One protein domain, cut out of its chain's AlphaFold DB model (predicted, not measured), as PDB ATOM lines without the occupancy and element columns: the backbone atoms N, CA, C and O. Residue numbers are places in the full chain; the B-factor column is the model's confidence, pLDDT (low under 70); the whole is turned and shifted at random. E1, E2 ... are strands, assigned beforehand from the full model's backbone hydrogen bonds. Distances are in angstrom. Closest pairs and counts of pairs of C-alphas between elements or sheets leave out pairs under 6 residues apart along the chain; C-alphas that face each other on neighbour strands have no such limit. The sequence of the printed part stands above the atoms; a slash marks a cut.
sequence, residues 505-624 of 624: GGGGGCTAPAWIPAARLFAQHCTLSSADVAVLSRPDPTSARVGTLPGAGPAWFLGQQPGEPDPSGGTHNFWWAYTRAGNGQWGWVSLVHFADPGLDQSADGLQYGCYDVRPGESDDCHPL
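Overview. This is residues 505 to 624 of the 624 residues of an uncharacterized protein of Actinoplanes sp. N902-109 (UniProt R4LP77). A small rounded body is built of three little sheets: a bent, strongly twisted meander, E6 E7 E8, with E7 and E8 nearest the middle; the hairpin E3 E4 beside E8; and E1 E2 E5, which meets E7 through E5. A long stretch without named elements, residues 591 to 624, runs round these sheets. The printed part has 120 residues, no named helix and eight strands, E1 to E8 in chain order; the class is all strand, though under half of the residues are in named elements. The sheets are antiparallel, and the whole is compact, with a radius of gyration of the C-alphas of 12.5 A and spans of 37 by 30 by 26 A.

Along the chain. Find C-alpha 559 at (326.138, 354.393, 269.494); there E6 begins, running 21.0 A to residue 568. E7, residues 571 to 580, spans 24.2 A, and E8 holds residues 586 to 590, ending at (318.842, 357.316, 260.480). Earlier come E1, residues 514 to 516, E2, residues 521 to 528 and 20.5 A long, E3, residues 534 to 536, E4, residues 545 to 548, and E5, residues 553 to 557.

Arrangement. In the meander, each strand the antiparallel neighbour of the one before, look for N 563 and O 574 at 2.8 A, and N 577 and O 589 at 2.8 A. E6 bends by 87 degrees at residue 564, E7 by 74 degrees at 574. The closest C-alphas of E3 and E8, Leu 536 and Trp 588, are 4.9 A apart; in the hairpin E3 and E4, N 535 and O 547 are 2.9 A apart. The closest C-alphas of E5 and E7, Phe 557 and Thr 579, are 4.8 A apart. E2 pairs staggered: with E1 over 521 to 523, N 516 and O 521 at 2.8 A, and with E5 over 524 to 528, N 526 and O 555 at 2.8 A. E2 and E8 are apart.

Size, cuts and confidence. The C-alphas of Pro 517 and Gly 570, the two farthest apart, are 37.0 A from each other. The printed part has no cut, and no link is long. Mean pLDDT of the printed part is 72.2; 48 residues are under 70, among them 596 to 624.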
ATOM      1  N   GLY A 505     333.389 362.408 272.124       36.56
ATOM      2  CA  GLY A 505     333.768 363.453 273.081       36.56
ATOM      3  C   GLY A 505     332.701 364.519 273.295       36.56
ATOM      4  O   GLY A 505     332.924 365.486 274.021       36.56
ATOM      5  N   GLY A 506     331.536 364.350 272.674       47.22
ATOM      6  CA  GLY A 506     330.614 365.443 272.424       47.22
ATOM      7  C   GLY A 506     331.145 366.403 271.348       47.22
ATOM      8  O   GLY A 506     332.333 366.699 271.270       47.22
ATOM      9  N   GLY A 507     330.240 366.862 270.492       47.44
ATOM     10  CA  GLY A 507     330.521 367.567 269.236       47.44
ATOM     11  C   GLY A 507     329.331 367.417 268.283       47.44
ATOM     12  O   GLY A 507     328.477 366.579 268.550       47.44
ATOM     13  N   GLY A 508     329.211 368.271 267.257       54.88
ATOM     14  CA  GLY A 508     328.179 368.203 266.192       54.88
ATOM     15  C   GLY A 508     326.757 367.784 266.614       54.88
ATOM     16  O   GLY A 508     326.099 366.979 265.959       54.88
ATOM     17  N   GLY A 509     326.295 368.276 267.771       71.62
ATOM     18  CA  GLY A 509     324.963 368.002 268.315       71.62
ATOM     19  C   GLY A 509     324.854 366.858 269.334       71.62
ATOM     20  O   GLY A 509     323.779 366.724 269.928       71.62
ATOM     21  N   CYS A 510     325.914 366.083 269.590       79.50
ATOM     22  CA  CYS A 510     325.988 365.031 270.611       79.50
ATOM     23  C   CYS A 510     326.788 365.451 271.858       79.50
ATOM     24  O   CYS A 510     327.701 366.272 271.800       79.50
ATOM     25  N   THR A 511     326.443 364.887 273.015       78.25
ATOM     26  CA  THR A 511     327.102 365.109 274.318       78.25
ATOM     27  C   THR A 511     328.034 363.953 274.676       78.25
ATOM     28  O   THR A 511     327.888 362.851 274.149       78.25
ATOM     29  N   ALA A 512     328.978 364.180 275.594       67.31
ATOM     30  CA  ALA A 512     329.812 363.108 276.138       67.31
ATOM     31  C   ALA A 512     328.956 362.011 276.824       67.31
ATOM     32  O   ALA A 512     327.893 362.331 277.370       67.31
ATOM     33  N   PRO A 513     329.402 360.738 276.836       67.81
ATOM     34  CA  PRO A 513     328.677 359.632 277.452       67.81
ATOM     35  C   PRO A 513     328.350 359.901 278.918       67.81
ATOM     36  O   PRO A 513     329.214 360.273 279.713       67.81
ATOM     37  N   ALA A 514     327.093 359.673 279.286       67.19
ATOM     38  CA  ALA A 514     326.592 359.866 280.635       67.19
ATOM     39  C   ALA A 514     325.674 358.714 281.053       67.19
ATOM     40  O   ALA A 514     325.014 358.071 280.236       67.19
ATOM     41  N   TRP A 515     325.621 358.460 282.359       72.69
ATOM     42  CA  TRP A 515     324.700 357.488 282.933       72.69
ATOM     43  C   TRP A 515     323.251 357.972 282.798       72.69
ATOM     44  O   TRP A 515     322.919 359.050 283.293       72.69
ATOM     45  N   ILE A 516     322.379 357.162 282.188       70.19
ATOM     46  CA  ILE A 516     320.941 357.427 282.040       70.19
ATOM     47  C   ILE A 516     320.169 356.635 283.105       70.19
ATOM     48  O   ILE A 516     319.938 355.433 282.932       70.19
ATOM     49  N   PRO A 517     319.693 357.265 284.199       68.81
ATOM     50  CA  PRO A 517     319.110 356.532 285.326       68.81
ATOM     51  C   PRO A 517     317.863 355.721 284.960       68.81
ATOM     52  O   PRO A 517     317.663 354.628 285.484       68.81
ATOM     53  N   ALA A 518     317.041 356.238 284.043       66.81
ATOM     54  CA  ALA A 518     315.807 355.587 283.606       66.81
ATOM     55  C   ALA A 518     316.057 354.308 282.788       66.81
ATOM     56  O   ALA A 518     315.228 353.399 282.808       66.81
ATOM     57  N   ALA A 519     317.189 354.239 282.082       63.50
ATOM     58  CA  ALA A 519     317.571 353.100 281.251       63.50
ATOM     59  C   ALA A 519     318.622 352.196 281.921       63.50
ATOM     60  O   ALA A 519     318.787 351.061 281.497       63.50
ATOM     61  N   ARG A 520     319.274 352.668 282.996       63.66
ATOM     62  CA  ARG A 520     320.335 351.969 283.746       63.66
ATOM     63  C   ARG A 520     321.541 351.571 282.883       63.66
ATOM     64  O   ARG A 520     322.070 350.475 283.036       63.66
ATOM     65  N   LEU A 521     321.977 352.481 282.020       65.31
ATOM     66  CA  LEU A 521     323.091 352.291 281.088       65.31
ATOM     67  C   LEU A 521     323.802 353.622 280.803       65.31
ATOM     68  O   LEU A 521     323.296 354.685 281.176       65.31
ATOM     69  N   PHE A 522     324.965 353.567 280.155       61.84
ATOM     70  CA  PHE A 522     325.646 354.748 279.615       61.84
ATOM     71  C   PHE A 522     325.186 355.005 278.180       61.84
ATOM     72  O   PHE A 522     325.138 354.080 277.380       61.84
ATOM     73  N   ALA A 523     324.836 356.251 277.872       75.06
ATOM     74  CA  ALA A 523     324.427 356.679 276.537       75.06
ATOM     75  C   ALA A 523     324.848 358.131 276.287       75.06
ATOM     76  O   ALA A 523     325.280 358.836 277.202       75.06
ATOM     77  N   GLN A 524     324.666 358.600 275.056       81.62
ATOM     78  CA  GLN A 524     324.952 359.972 274.648       81.62
ATOM     79  C   GLN A 524     323.688 360.667 274.187       81.62
ATOM     80  O   GLN A 524     322.948 360.135 273.364       81.62
ATOM     81  N   HIS A 525     323.432 361.871 274.696       86.62
ATOM     82  CA  HIS A 525     322.353 362.692 274.160       86.62
ATOM     83  C   HIS A 525     322.811 363.369 272.875       86.62
ATOM     84  O   HIS A 525     323.760 364.148 272.920       86.62
ATOM     85  N   CYS A 526     322.106 363.105 271.780       87.50
ATOM     86  CA  CYS A 526     322.257 363.762 270.493       87.50
ATOM     87  C   CYS A 526     321.006 364.561 270.133       87.50
ATOM     88  O   CYS A 526     319.882 364.206 270.496       87.50
ATOM     89  N   THR A 527     321.209 365.664 269.423       89.00
ATOM     90  CA  THR A 527     320.145 366.590 269.040       89.00
ATOM     91  C   THR A 527     319.530 366.164 267.711       89.00
ATOM     92  O   THR A 527     320.222 366.095 266.696       89.00
ATOM     93  N   LEU A 528     318.221 365.908 267.709       88.25
ATOM     94  CA  LEU A 528     317.446 365.615 266.505       88.25
ATOM     95  C   LEU A 528     316.844 366.893 265.910       88.25
ATOM     96  O   LEU A 528     316.276 367.709 266.640       88.25
ATOM     97  N   SER A 529     316.926 367.043 264.586       84.19
ATOM     98  CA  SER A 529     316.350 368.161 263.819       84.19
ATOM     99  C   SER A 529     314.891 367.924 263.418       84.19
ATOM    100  O   SER A 529     314.138 368.870 263.186       84.19
ATOM    101  N   SER A 530     314.480 366.656 263.340       79.44
ATOM    102  CA  SER A 530     313.155 366.234 262.879       79.44
ATOM    103  C   SER A 530     312.206 365.921 264.040       79.44
ATOM    104  O   SER A 530     312.609 365.360 265.056       79.44
ATOM    105  N   ALA A 531     310.917 366.231 263.872       72.31
ATOM    106  CA  ALA A 531     309.855 365.752 264.760       72.31
ATOM    107  C   ALA A 531     309.327 364.377 264.295       72.31
ATOM    108  O   ALA A 531     309.329 364.091 263.101       72.31
ATOM    109  N   ASP A 532     308.861 363.543 265.232       77.50
ATOM    110  CA  ASP A 532     308.295 362.201 264.987       77.50
ATOM    111  C   ASP A 532     309.218 361.224 264.234       77.50
ATOM    112  O   ASP A 532     308.810 360.499 263.319       77.50
ATOM    113  N   VAL A 533     310.478 361.167 264.668       88.56
ATOM    114  CA  VAL A 533     311.497 360.284 264.095       88.56
ATOM    115  C   VAL A 533     311.134 358.814 264.319       88.56
ATOM    116  O   VAL A 533     310.850 358.376 265.440       88.56
ATOM    117  N   ALA A 534     311.121 358.047 263.228       90.50
ATOM    118  CA  ALA A 534     310.831 356.624 263.254       90.50
ATOM    119  C   ALA A 534     312.013 355.845 263.833       90.50
ATOM    120  O   ALA A 534     313.146 356.039 263.410       90.50
ATOM    121  N   VAL A 535     311.723 354.923 264.748       91.19
ATOM    122  CA  VAL A 535     312.685 353.914 265.194       91.19
ATOM    123  C   VAL A 535     312.394 352.638 264.416       91.19
ATOM    124  O   VAL A 535     311.268 352.124 264.455       91.19
ATOM    125  N   LEU A 536     313.382 352.159 263.666       89.12
ATOM    126  CA  LEU A 536     313.274 351.036 262.742       89.12
ATOM    127  C   LEU A 536     313.915 349.767 263.312       89.12
ATOM    128  O   LEU A 536     314.846 349.815 264.104       89.12
ATOM    129  N   SER A 537     313.401 348.605 262.919       78.50
ATOM    130  CA  SER A 537     313.876 347.297 263.401       78.50
ATOM    131  C   SER A 537     315.312 346.964 262.983       78.50
ATOM    132  O   SER A 537     315.959 346.151 263.635       78.50
ATOM    133  N   ARG A 538     315.800 347.566 261.893       78.94
ATOM    134  CA  ARG A 538     317.146 347.388 261.331       78.94
ATOM    135  C   ARG A 538     317.658 348.746 260.832       78.94
ATOM    136  O   ARG A 538     316.819 349.618 260.586       78.94
ATOM    137  N   PRO A 539     318.978 348.926 260.648       76.25
ATOM    138  CA  PRO A 539     319.557 350.124 260.036       76.25
ATOM    139  C   PRO A 539     319.296 350.111 258.517       76.25
ATOM    140  O   PRO A 539     320.190 349.927 257.699       76.25
ATOM    141  N   ASP A 540     318.016 350.152 258.154       82.19
ATOM    142  CA  ASP A 540     317.494 349.993 256.801       82.19
ATOM    143  C   ASP A 540     316.160 350.745 256.707       82.19
ATOM    144  O   ASP A 540     315.231 350.410 257.464       82.19
ATOM    145  N   PRO A 541     316.024 351.723 255.786       86.50
ATOM    146  CA  PRO A 541     314.846 352.584 255.703       86.50
ATOM    147  C   PRO A 541     313.588 351.815 255.274       86.50
ATOM    148  O   PRO A 541     312.467 352.281 255.473       86.50
ATOM    149  N   THR A 542     313.748 350.613 254.713       84.81
ATOM    150  CA  THR A 542     312.649 349.730 254.305       84.81
ATOM    151  C   THR A 542     312.207 348.763 255.405       84.81
ATOM    152  O   THR A 542     311.207 348.053 255.247       84.81
ATOM    153  N   SER A 543     312.930 348.722 256.526       80.81
ATOM    154  CA  SER A 543     312.642 347.810 257.626       80.81
ATOM    155  C   SER A 543     311.427 348.247 258.459       80.81
ATOM    156  O   SER A 543     310.921 349.367 258.363       80.81
ATOM    157  N   ALA A 544     310.895 347.328 259.269       84.69
ATOM    158  CA  ALA A 544     309.674 347.579 260.026       84.69
ATOM    159  C   ALA A 544     309.879 348.681 261.077       84.69
ATOM    160  O   ALA A 544     310.853 348.662 261.826       84.69
ATOM    161  N   ARG A 545     308.921 349.605 261.192       92.50
ATOM    162  CA  ARG A 545     308.895 350.584 262.286       92.50
ATOM    163  C   ARG A 545     308.524 349.887 263.597       92.50
ATOM    164  O   ARG A 545     307.436 349.322 263.699       92.50
ATOM    165  N   VAL A 546     309.398 349.976 264.596       85.50
ATOM    166  CA  VAL A 546     309.205 349.393 265.939       85.50
ATOM    167  C   VAL A 546     308.711 350.418 266.957       85.50
ATOM    168  O   VAL A 546     308.078 350.058 267.950       85.50
ATOM    169  N   GLY A 547     308.926 351.707 266.693       90.00
ATOM    170  CA  GLY A 547     308.433 352.788 267.537       90.00
ATOM    171  C   GLY A 547     308.764 354.169 266.983       90.00
ATOM    172  O   GLY A 547     309.073 354.325 265.799       90.00
ATOM    173  N   THR A 548     308.665 355.178 267.843       92.25
ATOM    174  CA  THR A 548     308.992 356.573 267.532       92.25
ATOM    175  C   THR A 548     309.709 357.231 268.707       92.25
ATOM    176  O   THR A 548     309.492 356.858 269.867       92.25
ATOM    177  N   LEU A 549     310.555 358.212 268.400       88.94
ATOM    178  CA  LEU A 549     311.125 359.119 269.391       88.94
ATOM    179  C   LEU A 549     310.253 360.376 269.545       88.94
ATOM    180  O   LEU A 549     309.664 360.841 268.563       88.94
ATOM    181  N   PRO A 550     310.138 360.923 270.767       70.19
ATOM    182  CA  PRO A 550     309.328 362.104 271.028       70.19
ATOM    183  C   PRO A 550     310.013 363.379 270.510       70.19
ATOM    184  O   PRO A 550     310.872 363.917 271.192       70.19
ATOM    185  N   GLY A 551     309.568 363.882 269.349       65.19
ATOM    186  CA  GLY A 551     309.812 365.250 268.853       65.19
ATOM    187  C   GLY A 551     311.273 365.684 268.629       65.19
ATOM    188  O   GLY A 551     312.218 364.996 268.994       65.19
ATOM    189  N   ALA A 552     311.457 366.855 268.008       72.62
ATOM    190  CA  ALA A 552     312.777 367.467 267.832       72.62
ATOM    191  C   ALA A 552     313.371 367.886 269.194       72.62
ATOM    192  O   ALA A 552     312.648 368.410 270.047       72.62
ATOM    193  N   GLY A 553     314.674 367.675 269.394       79.44
ATOM    194  CA  GLY A 553     315.352 367.906 270.675       79.44
ATOM    195  C   GLY A 553     316.338 366.793 271.061       79.44
ATOM    196  O   GLY A 553     316.695 365.968 270.220       79.44
ATOM    197  N   PRO A 554     316.820 366.776 272.319       84.25
ATOM    198  CA  PRO A 554     317.804 365.800 272.770       84.25
ATOM    199  C   PRO A 554     317.174 364.412 272.947       84.25
ATOM    200  O   PRO A 554     316.306 364.212 273.797       84.25
ATOM    201  N   ALA A 555     317.677 363.431 272.207       89.50
ATOM    202  CA  ALA A 555     317.396 362.011 272.398       89.50
ATOM    203  C   ALA A 555     318.697 361.280 272.734       89.50
ATOM    204  O   ALA A 555     319.769 361.711 272.320       89.50
ATOM    205  N   TRP A 556     318.628 360.214 273.527       87.81
ATOM    206  CA  TRP A 556     319.822 359.450 273.882       87.81
ATOM    207  C   TRP A 556     320.019 358.261 272.940       87.81
ATOM    208  O   TRP A 556     319.053 357.616 272.524       87.81
ATOM    209  N   PHE A 557     321.276 357.974 272.629       86.31
ATOM    210  CA  PHE A 557     321.713 356.910 271.735       86.31
ATOM    211  C   PHE A 557     322.881 356.158 272.371       86.31
ATOM    212  O   PHE A 557     323.678 356.754 273.097       86.31
ATOM    213  N   LEU A 558     322.957 354.851 272.130       76.62
ATOM    214  CA  LEU A 558     324.046 354.010 272.646       76.62
ATOM    215  C   LEU A 558     325.286 354.049 271.757       76.62
ATOM    216  O   LEU A 558     326.396 353.869 272.234       76.62
ATOM    217  N   GLY A 559     325.080 354.318 270.475       76.12
ATOM    218  CA  GLY A 559     326.138 354.393 269.494       76.12
ATOM    219  C   GLY A 559     325.578 354.357 268.083       76.12
ATOM    220  O   GLY A 559     324.358 354.424 267.878       76.12
ATOM    221  N   GLN A 560     326.480 354.257 267.120       75.12
ATOM    222  CA  GLN A 560     326.179 354.276 265.700       75.12
ATOM    223  C   GLN A 560     326.882 353.156 264.943       75.12
ATOM    224  O   GLN A 560     327.927 352.656 265.363       75.12
ATOM    225  N   GLN A 561     326.288 352.784 263.815       69.25
ATOM    226  CA  GLN A 561     326.886 351.895 262.830       69.25
ATOM    227  C   GLN A 561     326.408 352.240 261.414       69.25
ATOM    228  O   GLN A 561     325.370 352.893 261.256       69.25
ATOM    229  N   PRO A 562     327.099 351.755 260.379       64.00
ATOM    230  CA  PRO A 562     326.598 351.790 259.017       64.00
ATOM    231  C   PRO A 562     325.393 350.872 258.771       64.00
ATOM    232  O   PRO A 562     325.206 349.848 259.428       64.00
ATOM    233  N   GLY A 563     324.592 351.211 257.767       71.56
ATOM    234  CA  GLY A 563     323.427 350.460 257.311       71.56
ATOM    235  C   GLY A 563     323.080 350.758 255.856       71.56
ATOM    236  O   GLY A 563     323.914 351.250 255.097       71.56
ATOM    237  N   GLU A 564     321.845 350.461 255.450       79.19
ATOM    238  CA  GLU A 564     321.370 350.850 254.119       79.19
ATOM    239  C   GLU A 564     321.232 352.382 254.047       79.19
ATOM    240  O   GLU A 564     320.723 352.987 254.997       79.19
ATOM    241  N   PRO A 565     321.640 353.021 252.936       79.69
ATOM    242  CA  PRO A 565     321.497 354.462 252.765       79.69
ATOM    243  C   PRO A 565     320.040 354.911 252.889       79.69
ATOM    244  O   PRO A 565     319.156 354.347 252.240       79.69
ATOM    245  N   ASP A 566     319.791 355.958 253.676       81.12
ATOM    246  CA  ASP A 566     318.470 356.575 253.803       81.12
ATOM    247  C   ASP A 566     318.394 357.885 253.000       81.12
ATOM    248  O   ASP A 566     318.932 358.911 253.429       81.12
ATOM    249  N   PRO A 567     317.756 357.887 251.816       78.94
ATOM    250  CA  PRO A 567     317.535 359.101 251.045       78.94
ATOM    251  C   PRO A 567     316.294 359.838 251.568       78.94
ATOM    252  O   PRO A 567     315.161 359.524 251.199       78.94
ATOM    253  N   SER A 568     316.498 360.874 252.382       72.19
ATOM    254  CA  SER A 568     315.414 361.686 252.944       72.19
ATOM    255  C   SER A 568     315.666 363.177 252.722       72.19
ATOM    256  O   SER A 568     316.747 363.689 252.995       72.19
ATOM    257  N   GLY A 569     314.669 363.895 252.191       59.50
ATOM    258  CA  GLY A 569     314.683 365.366 252.124       59.50
ATOM    259  C   GLY A 569     315.772 366.018 251.255       59.50
ATOM    260  O   GLY A 569     316.022 367.206 251.420       59.50
ATOM    261  N   GLY A 570     316.412 365.283 250.337       63.97
ATOM    262  CA  GLY A 570     317.536 365.781 249.522       63.97
ATOM    263  C   GLY A 570     318.918 365.553 250.147       63.97
ATOM    264  O   GLY A 570     319.931 365.841 249.514       63.97
ATOM    265  N   THR A 571     318.957 364.987 251.352       64.81
ATOM    266  CA  THR A 571     320.149 364.455 252.016       64.81
ATOM    267  C   THR A 571     320.156 362.929 251.944       64.81
ATOM    268  O   THR A 571     319.107 362.300 251.796       64.81
ATOM    269  N   HIS A 572     321.336 362.327 252.027       76.19
ATOM    270  CA  HIS A 572     321.494 360.890 252.220       76.19
ATOM    271  C   HIS A 572     322.550 360.657 253.293       76.19
ATOM    272  O   HIS A 572     323.507 361.427 253.408       76.19
ATOM    273  N   ASN A 573     322.317 359.641 254.112       75.50
ATOM    274  CA  ASN A 573     323.287 359.178 255.083       75.50
ATOM    275  C   ASN A 573     323.078 357.673 255.294       75.50
ATOM    276  O   ASN A 573     321.940 357.208 255.401       75.50
ATOM    277  N   PHE A 574     324.168 356.912 255.302       76.88
ATOM    278  CA  PHE A 574     324.154 355.474 255.560       76.88
ATOM    279  C   PHE A 574     324.420 355.116 257.024       76.88
ATOM    280  O   PHE A 574     324.402 353.938 257.364       76.88
ATOM    281  N   TRP A 575     324.676 356.086 257.898       78.00
ATOM    282  CA  TRP A 575     324.869 355.856 259.324       78.00
ATOM    283  C   TRP A 575     323.540 355.846 260.077       78.00
ATOM    284  O   TRP A 575     322.625 356.637 259.823       78.00
ATOM    285  N   TRP A 576     323.472 354.965 261.070       85.19
ATOM    286  CA  TRP A 576     322.305 354.736 261.905       85.19
ATOM    287  C   TRP A 576     322.700 354.713 263.374       85.19
ATOM    288  O   TRP A 576     323.658 354.047 263.757       85.19
ATOM    289  N   ALA A 577     321.922 355.396 264.208       87.44
ATOM    290  CA  ALA A 577     322.099 355.435 265.649       87.44
ATOM    291  C   ALA A 577     321.098 354.511 266.349       87.44
ATOM    292  O   ALA A 577     319.913 354.475 265.996       87.44
ATOM    293  N   TYR A 578     321.555 353.785 267.363       86.25
ATOM    294  CA  TYR A 578     320.716 352.858 268.116       86.25
ATOM    295  C   TYR A 578     320.137 353.504 269.375       86.25
ATOM    296  O   TYR A 578     320.835 354.186 270.131       86.25
ATOM    297  N   THR A 579     318.846 353.285 269.614       88.81
ATOM    298  CA  THR A 579     318.095 353.927 270.698       88.81
ATOM    299  C   THR A 579     316.875 353.109 271.112       88.81
ATOM    300  O   THR A 579     316.483 352.134 270.464       88.81
ATOM    301  N   ARG A 580     316.221 353.554 272.186       85.88
ATOM    302  CA  ARG A 580     314.956 353.010 272.665       85.88
ATOM    303  C   ARG A 580     313.813 353.977 272.381       85.88
ATOM    304  O   ARG A 580     313.783 355.101 272.879       85.88
ATOM    305  N   ALA A 581     312.834 353.509 271.619       87.38
ATOM    306  CA  ALA A 581     311.612 354.238 271.320       87.38
ATOM    307  C   ALA A 581     310.762 354.495 272.578       87.38
ATOM    308  O   ALA A 581     310.861 353.790 273.585       87.38
ATOM    309  N   GLY A 582     309.835 355.456 272.495       83.75
ATOM    310  CA  GLY A 582     308.958 355.824 273.616       83.75
ATOM    311  C   GLY A 582     308.025 354.705 274.106       83.75
ATOM    312  O   GLY A 582     307.545 354.748 275.235       83.75
ATOM    313  N   ASN A 583     307.791 353.673 273.289       84.69
ATOM    314  CA  ASN A 583     307.048 352.461 273.662       84.69
ATOM    315  C   ASN A 583     307.936 351.371 274.301       84.69
ATOM    316  O   ASN A 583     307.468 350.258 274.539       84.69
ATOM    317  N   GLY A 584     309.212 351.673 274.556       81.75
ATOM    318  CA  GLY A 584     310.182 350.777 275.173       81.75
ATOM    319  C   GLY A 584     310.831 349.769 274.222       81.75
ATOM    320  O   GLY A 584     311.671 349.006 274.698       81.75
ATOM    321  N   GLN A 585     310.466 349.762 272.934       81.25
ATOM    322  CA  GLN A 585     311.090 348.928 271.904       81.25
ATOM    323  C   GLN A 585     312.402 349.544 271.428       81.25
ATOM    324  O   GLN A 585     312.523 350.764 271.331       81.25
ATOM    325  N   TRP A 586     313.365 348.698 271.103       81.25
ATOM    326  CA  TRP A 586     314.677 349.122 270.643       81.25
ATOM    327  C   TRP A 586     314.794 349.097 269.127       81.25
ATOM    328  O   TRP A 586     314.172 348.261 268.470       81.25
ATOM    329  N   GLY A 587     315.606 349.994 268.577       82.19
ATOM    330  CA  GLY A 587     315.886 350.009 267.153       82.19
ATOM    331  C   GLY A 587     316.724 351.198 266.707       82.19
ATOM    332  O   GLY A 587     317.424 351.833 267.491       82.19
ATOM    333  N   TRP A 588     316.629 351.479 265.417       88.56
ATOM    334  CA  TRP A 588     317.570 352.283 264.658       88.56
ATOM    335  C   TRP A 588     316.941 353.573 264.160       88.56
ATOM    336  O   TRP A 588     315.797 353.586 263.706       88.56
ATOM    337  N   VAL A 589     317.711 354.650 264.217       91.25
ATOM    338  CA  VAL A 589     317.344 355.966 263.708       91.25
ATOM    339  C   VAL A 589     318.400 356.409 262.711       91.25
ATOM    340  O   VAL A 589     319.584 356.422 263.029       91.25
ATOM    341  N   SER A 590     317.960 356.781 261.514       90.00
ATOM    342  CA  SER A 590     318.842 357.316 260.480       90.00
ATOM    343  C   SER A 590     319.415 358.668 260.894       90.00
ATOM    344  O   SER A 590     318.695 359.529 261.419       90.00
ATOM    345  N   LEU A 591     320.705 358.876 260.622       87.50
ATOM    346  CA  LEU A 591     321.386 360.126 260.943       87.50
ATOM    347  C   LEU A 591     320.892 361.323 260.130       87.50
ATOM    348  O   LEU A 591     321.110 362.454 260.552       87.50
ATOM    349  N   VAL A 592     320.130 361.117 259.051       87.12
ATOM    350  CA  VAL A 592     319.457 362.220 258.331       87.12
ATOM    351  C   VAL A 592     318.526 363.041 259.236       87.12
ATOM    352  O   VAL A 592     318.168 364.167 258.903       87.12
ATOM    353  N   HIS A 593     318.124 362.488 260.385       88.25
ATOM    354  CA  HIS A 593     317.273 363.150 261.371       88.25
ATOM    355  C   HIS A 593     318.037 363.916 262.461       88.25
ATOM    356  O   HIS A 593     317.399 364.514 263.335       88.25
ATOM    357  N   PHE A 594     319.369 363.897 262.448       87.50
ATOM    358  CA  PHE A 594     320.208 364.598 263.422       87.50
ATOM    359  C   PHE A 594     320.355 366.083 263.048       87.50
ATOM    360  O   PHE A 594     319.938 366.508 261.969       87.50
ATOM    361  N   ALA A 595     320.850 366.903 263.978       79.88
ATOM    362  CA  ALA A 595     321.047 368.343 263.776       79.88
ATOM    363  C   ALA A 595     322.142 368.661 262.744       79.88
ATOM    364  O   ALA A 595     321.955 369.580 261.951       79.88
ATOM    365  N   ASP A 596     323.201 367.849 262.706       67.94
ATOM    366  CA  ASP A 596     324.309 367.956 261.755       67.94
ATOM    367  C   ASP A 596     324.403 366.674 260.900       67.94
ATOM    368  O   ASP A 596     325.314 365.865 261.082       67.94
ATOM    369  N   PRO A 597     323.449 366.425 259.979       60.28
ATOM    370  CA  PRO A 597     323.479 365.255 259.117       60.28
ATOM    371  C   PRO A 597     324.503 365.501 258.005       60.28
ATOM    372  O   PRO A 597     324.145 365.839 256.875       60.28
ATOM    373  N   GLY A 598     325.794 365.390 258.323       60.84
ATOM    374  CA  GLY A 598     326.828 365.351 257.293       60.84
ATOM    375  C   GLY A 598     326.458 364.292 256.251       60.84
ATOM    376  O   GLY A 598     325.936 363.229 256.599       60.84
ATOM    377  N   LEU A 599     326.654 364.590 254.964       61.56
ATOM    378  CA  LEU A 599     326.393 363.608 253.910       61.56
ATOM    379  C   LEU A 599     327.327 362.424 254.121       61.56
ATOM    380  O   LEU A 599     328.543 362.621 254.133       61.56
ATOM    381  N   ASP A 600     326.746 361.235 254.297       59.16
ATOM    382  CA  ASP A 600     327.490 359.984 254.457       59.16
ATOM    383  C   ASP A 600     328.552 360.010 255.573       59.16
ATOM    384  O   ASP A 600     329.564 359.310 255.534       59.16
ATOM    385  N   GLN A 601     328.302 360.825 256.599       62.38
ATOM    386  CA  GLN A 601     329.170 360.981 257.758       62.38
ATOM    387  C   GLN A 601     328.472 360.482 259.016       62.38
ATOM    388  O   GLN A 601     327.263 360.644 259.196       62.38
ATOM    389  N   SER A 602     329.259 359.882 259.897       64.50
ATOM    390  CA  SER A 602     328.847 359.560 261.255       64.50
ATOM    391  C   SER A 602     328.493 360.828 262.032       64.50
ATOM    392  O   SER A 602     328.976 361.913 261.717       64.50
ATOM    393  N   ALA A 603     327.693 360.692 263.085       67.88
ATOM    394  CA  ALA A 603     327.384 361.797 263.972       67.88
ATOM    395  C   ALA A 603     328.636 362.100 264.788       67.88
ATOM    396  O   ALA A 603     329.160 361.220 265.484       67.88
ATOM    397  N   ASP A 604     329.089 363.346 264.700       64.12
ATOM    398  CA  ASP A 604     330.218 363.833 265.474       64.12
ATOM    399  C   ASP A 604     329.978 363.581 266.961       64.12
ATOM    400  O   ASP A 604     328.940 363.911 267.533       64.12
ATOM    401  N   GLY A 605     330.962 362.959 267.599       64.56
ATOM    402  CA  GLY A 605     330.925 362.696 269.024       64.56
ATOM    403  C   GLY A 605     329.983 361.579 269.469       64.56
ATOM    404  O   GLY A 605     330.030 361.301 270.657       64.56
ATOM    405  N   LEU A 606     329.185 360.919 268.617       69.75
ATOM    406  CA  LEU A 606     328.453 359.693 268.989       69.75
ATOM    407  C   LEU A 606     329.378 358.464 268.889       69.75
ATOM    408  O   LEU A 606     330.124 358.317 267.926       69.75
ATOM    409  N   GLN A 607     329.336 357.568 269.872       65.56
ATOM    410  CA  GLN A 607     330.182 356.374 269.934       65.56
ATOM    411  C   GLN A 607     329.923 355.435 268.752       65.56
ATOM    412  O   GLN A 607     328.777 355.110 268.452       65.56
ATOM    413  N   TYR A 608     330.986 354.962 268.103       58.50
ATOM    414  CA  TYR A 608     330.924 353.814 267.197       58.50
ATOM    415  C   TYR A 608     330.715 352.536 268.023       58.50
ATOM    416  O   TYR A 608     331.177 352.479 269.162       58.50
ATOM    417  N   GLY A 609     330.022 351.517 267.496       56.72
ATOM    418  CA  GLY A 609     330.012 350.210 268.176       56.72
ATOM    419  C   GLY A 609     328.681 349.492 268.372       56.72
ATOM    420  O   GLY A 609     328.677 348.478 269.053       56.72
ATOM    421  N   CYS A 610     327.544 349.920 267.817       56.47
ATOM    422  CA  CYS A 610     326.280 349.183 268.035       56.47
ATOM    423  C   CYS A 610     326.109 347.922 267.156       56.47
ATOM    424  O   CYS A 610     325.010 347.652 266.674       56.47
ATOM    425  N   TYR A 611     327.173 347.152 266.933       48.72
ATOM    426  CA  TYR A 611     327.207 346.091 265.918       48.72
ATOM    427  C   TYR A 611     326.534 344.774 266.335       48.72
ATOM    428  O   TYR A 611     326.090 344.027 265.466       48.72
ATOM    429  N   ASP A 612     326.367 344.519 267.638       47.59
ATOM    430  CA  ASP A 612     325.865 343.232 268.153       47.59
ATOM    431  C   ASP A 612     324.339 343.184 268.387       47.59
ATOM    432  O   ASP A 612     323.792 342.224 268.926       47.59
ATOM    433  N   VAL A 613     323.605 344.210 267.949       49.19
ATOM    434  CA  VAL A 613     322.175 344.366 268.243       49.19
ATOM    435  C   VAL A 613     321.302 343.353 267.494       49.19
ATOM    436  O   VAL A 613     321.057 343.481 266.288       49.19
ATOM    437  N   ARG A 614     320.668 342.434 268.233       45.53
ATOM    438  CA  ARG A 614     319.557 341.626 267.707       45.53
ATOM    439  C   ARG A 614     318.229 342.397 267.728       45.53
ATOM    440  O   ARG A 614     317.955 343.153 268.666       45.53
ATOM    441  N   PRO A 615     317.334 342.205 266.736       41.69
ATOM    442  CA  PRO A 615     316.004 342.811 266.763       41.69
ATOM    443  C   PRO A 615     315.199 342.388 268.005       41.69
ATOM    444  O   PRO A 615     314.729 341.256 268.090       41.69
ATOM    445  N   GLY A 616     314.982 343.323 268.936       42.91
ATOM    446  CA  GLY A 616     314.108 343.140 270.102       42.91
ATOM    447  C   GLY A 616     314.800 342.814 271.432       42.91
ATOM    448  O   GLY A 616     314.098 342.738 272.440       42.91
ATOM    449  N   GLU A 617     316.128 342.671 271.468       45.75
ATOM    450  CA  GLU A 617     316.887 342.484 272.716       45.75
ATOM    451  C   GLU A 617     317.315 343.837 273.316       45.75
ATOM    452  O   GLU A 617     317.484 344.823 272.596       45.75
ATOM    453  N   SER A 618     317.362 343.924 274.653       41.91
ATOM    454  CA  SER A 618     317.447 345.200 275.378       41.91
ATOM    455  C   SER A 618     318.848 345.742 275.615       41.91
ATOM    456  O   SER A 618     318.954 346.910 275.985       41.91
ATOM    457  N   ASP A 619     319.883 344.923 275.433       41.84
ATOM    458  CA  ASP A 619     321.201 345.185 276.018       41.84
ATOM    459  C   ASP A 619     322.376 344.978 275.045       41.84
ATOM    460  O   ASP A 619     323.519 345.138 275.455       41.84
ATOM    461  N   ASP A 620     322.115 344.710 273.761       45.75
ATOM    462  CA  ASP A 620     323.138 344.238 272.811       45.75
ATOM    463  C   ASP A 620     323.836 345.338 271.991       45.75
ATOM    464  O   ASP A 620     324.768 345.052 271.240       45.75
ATOM    465  N   CYS A 621     323.437 346.614 272.112       46.09
ATOM    466  CA  CYS A 621     324.373 347.659 271.692       46.09
ATOM    467  C   CYS A 621     325.405 347.805 272.799       46.09
ATOM    468  O   CYS A 621     325.237 348.568 273.754       46.09
ATOM    469  N   HIS A 622     326.464 347.029 272.651       43.62
ATOM    470  CA  HIS A 622     327.691 347.201 273.385       43.62
ATOM    471  C   HIS A 622     328.579 348.148 272.579       43.62
ATOM    472  O   HIS A 622     329.266 347.673 271.679       43.62
ATOM    473  N   PRO A 623     328.624 349.464 272.877       37.06
ATOM    474  CA  PRO A 623     329.864 350.171 272.603       37.06
ATOM    475  C   PRO A 623     330.951 349.361 273.316       37.06
ATOM    476  O   PRO A 623     330.770 348.986 274.484       37.06
ATOM    477  N   LEU A 624     331.991 348.981 272.571       38.31
ATOM    478  CA  LEU A 624     333.116 348.234 273.122       38.31
ATOM    479  C   LEU A 624     333.629 348.879 274.413       38.31
ATOM    480  O   LEU A 624     333.456 350.103 274.629       38.31
TER     481      LEU A 624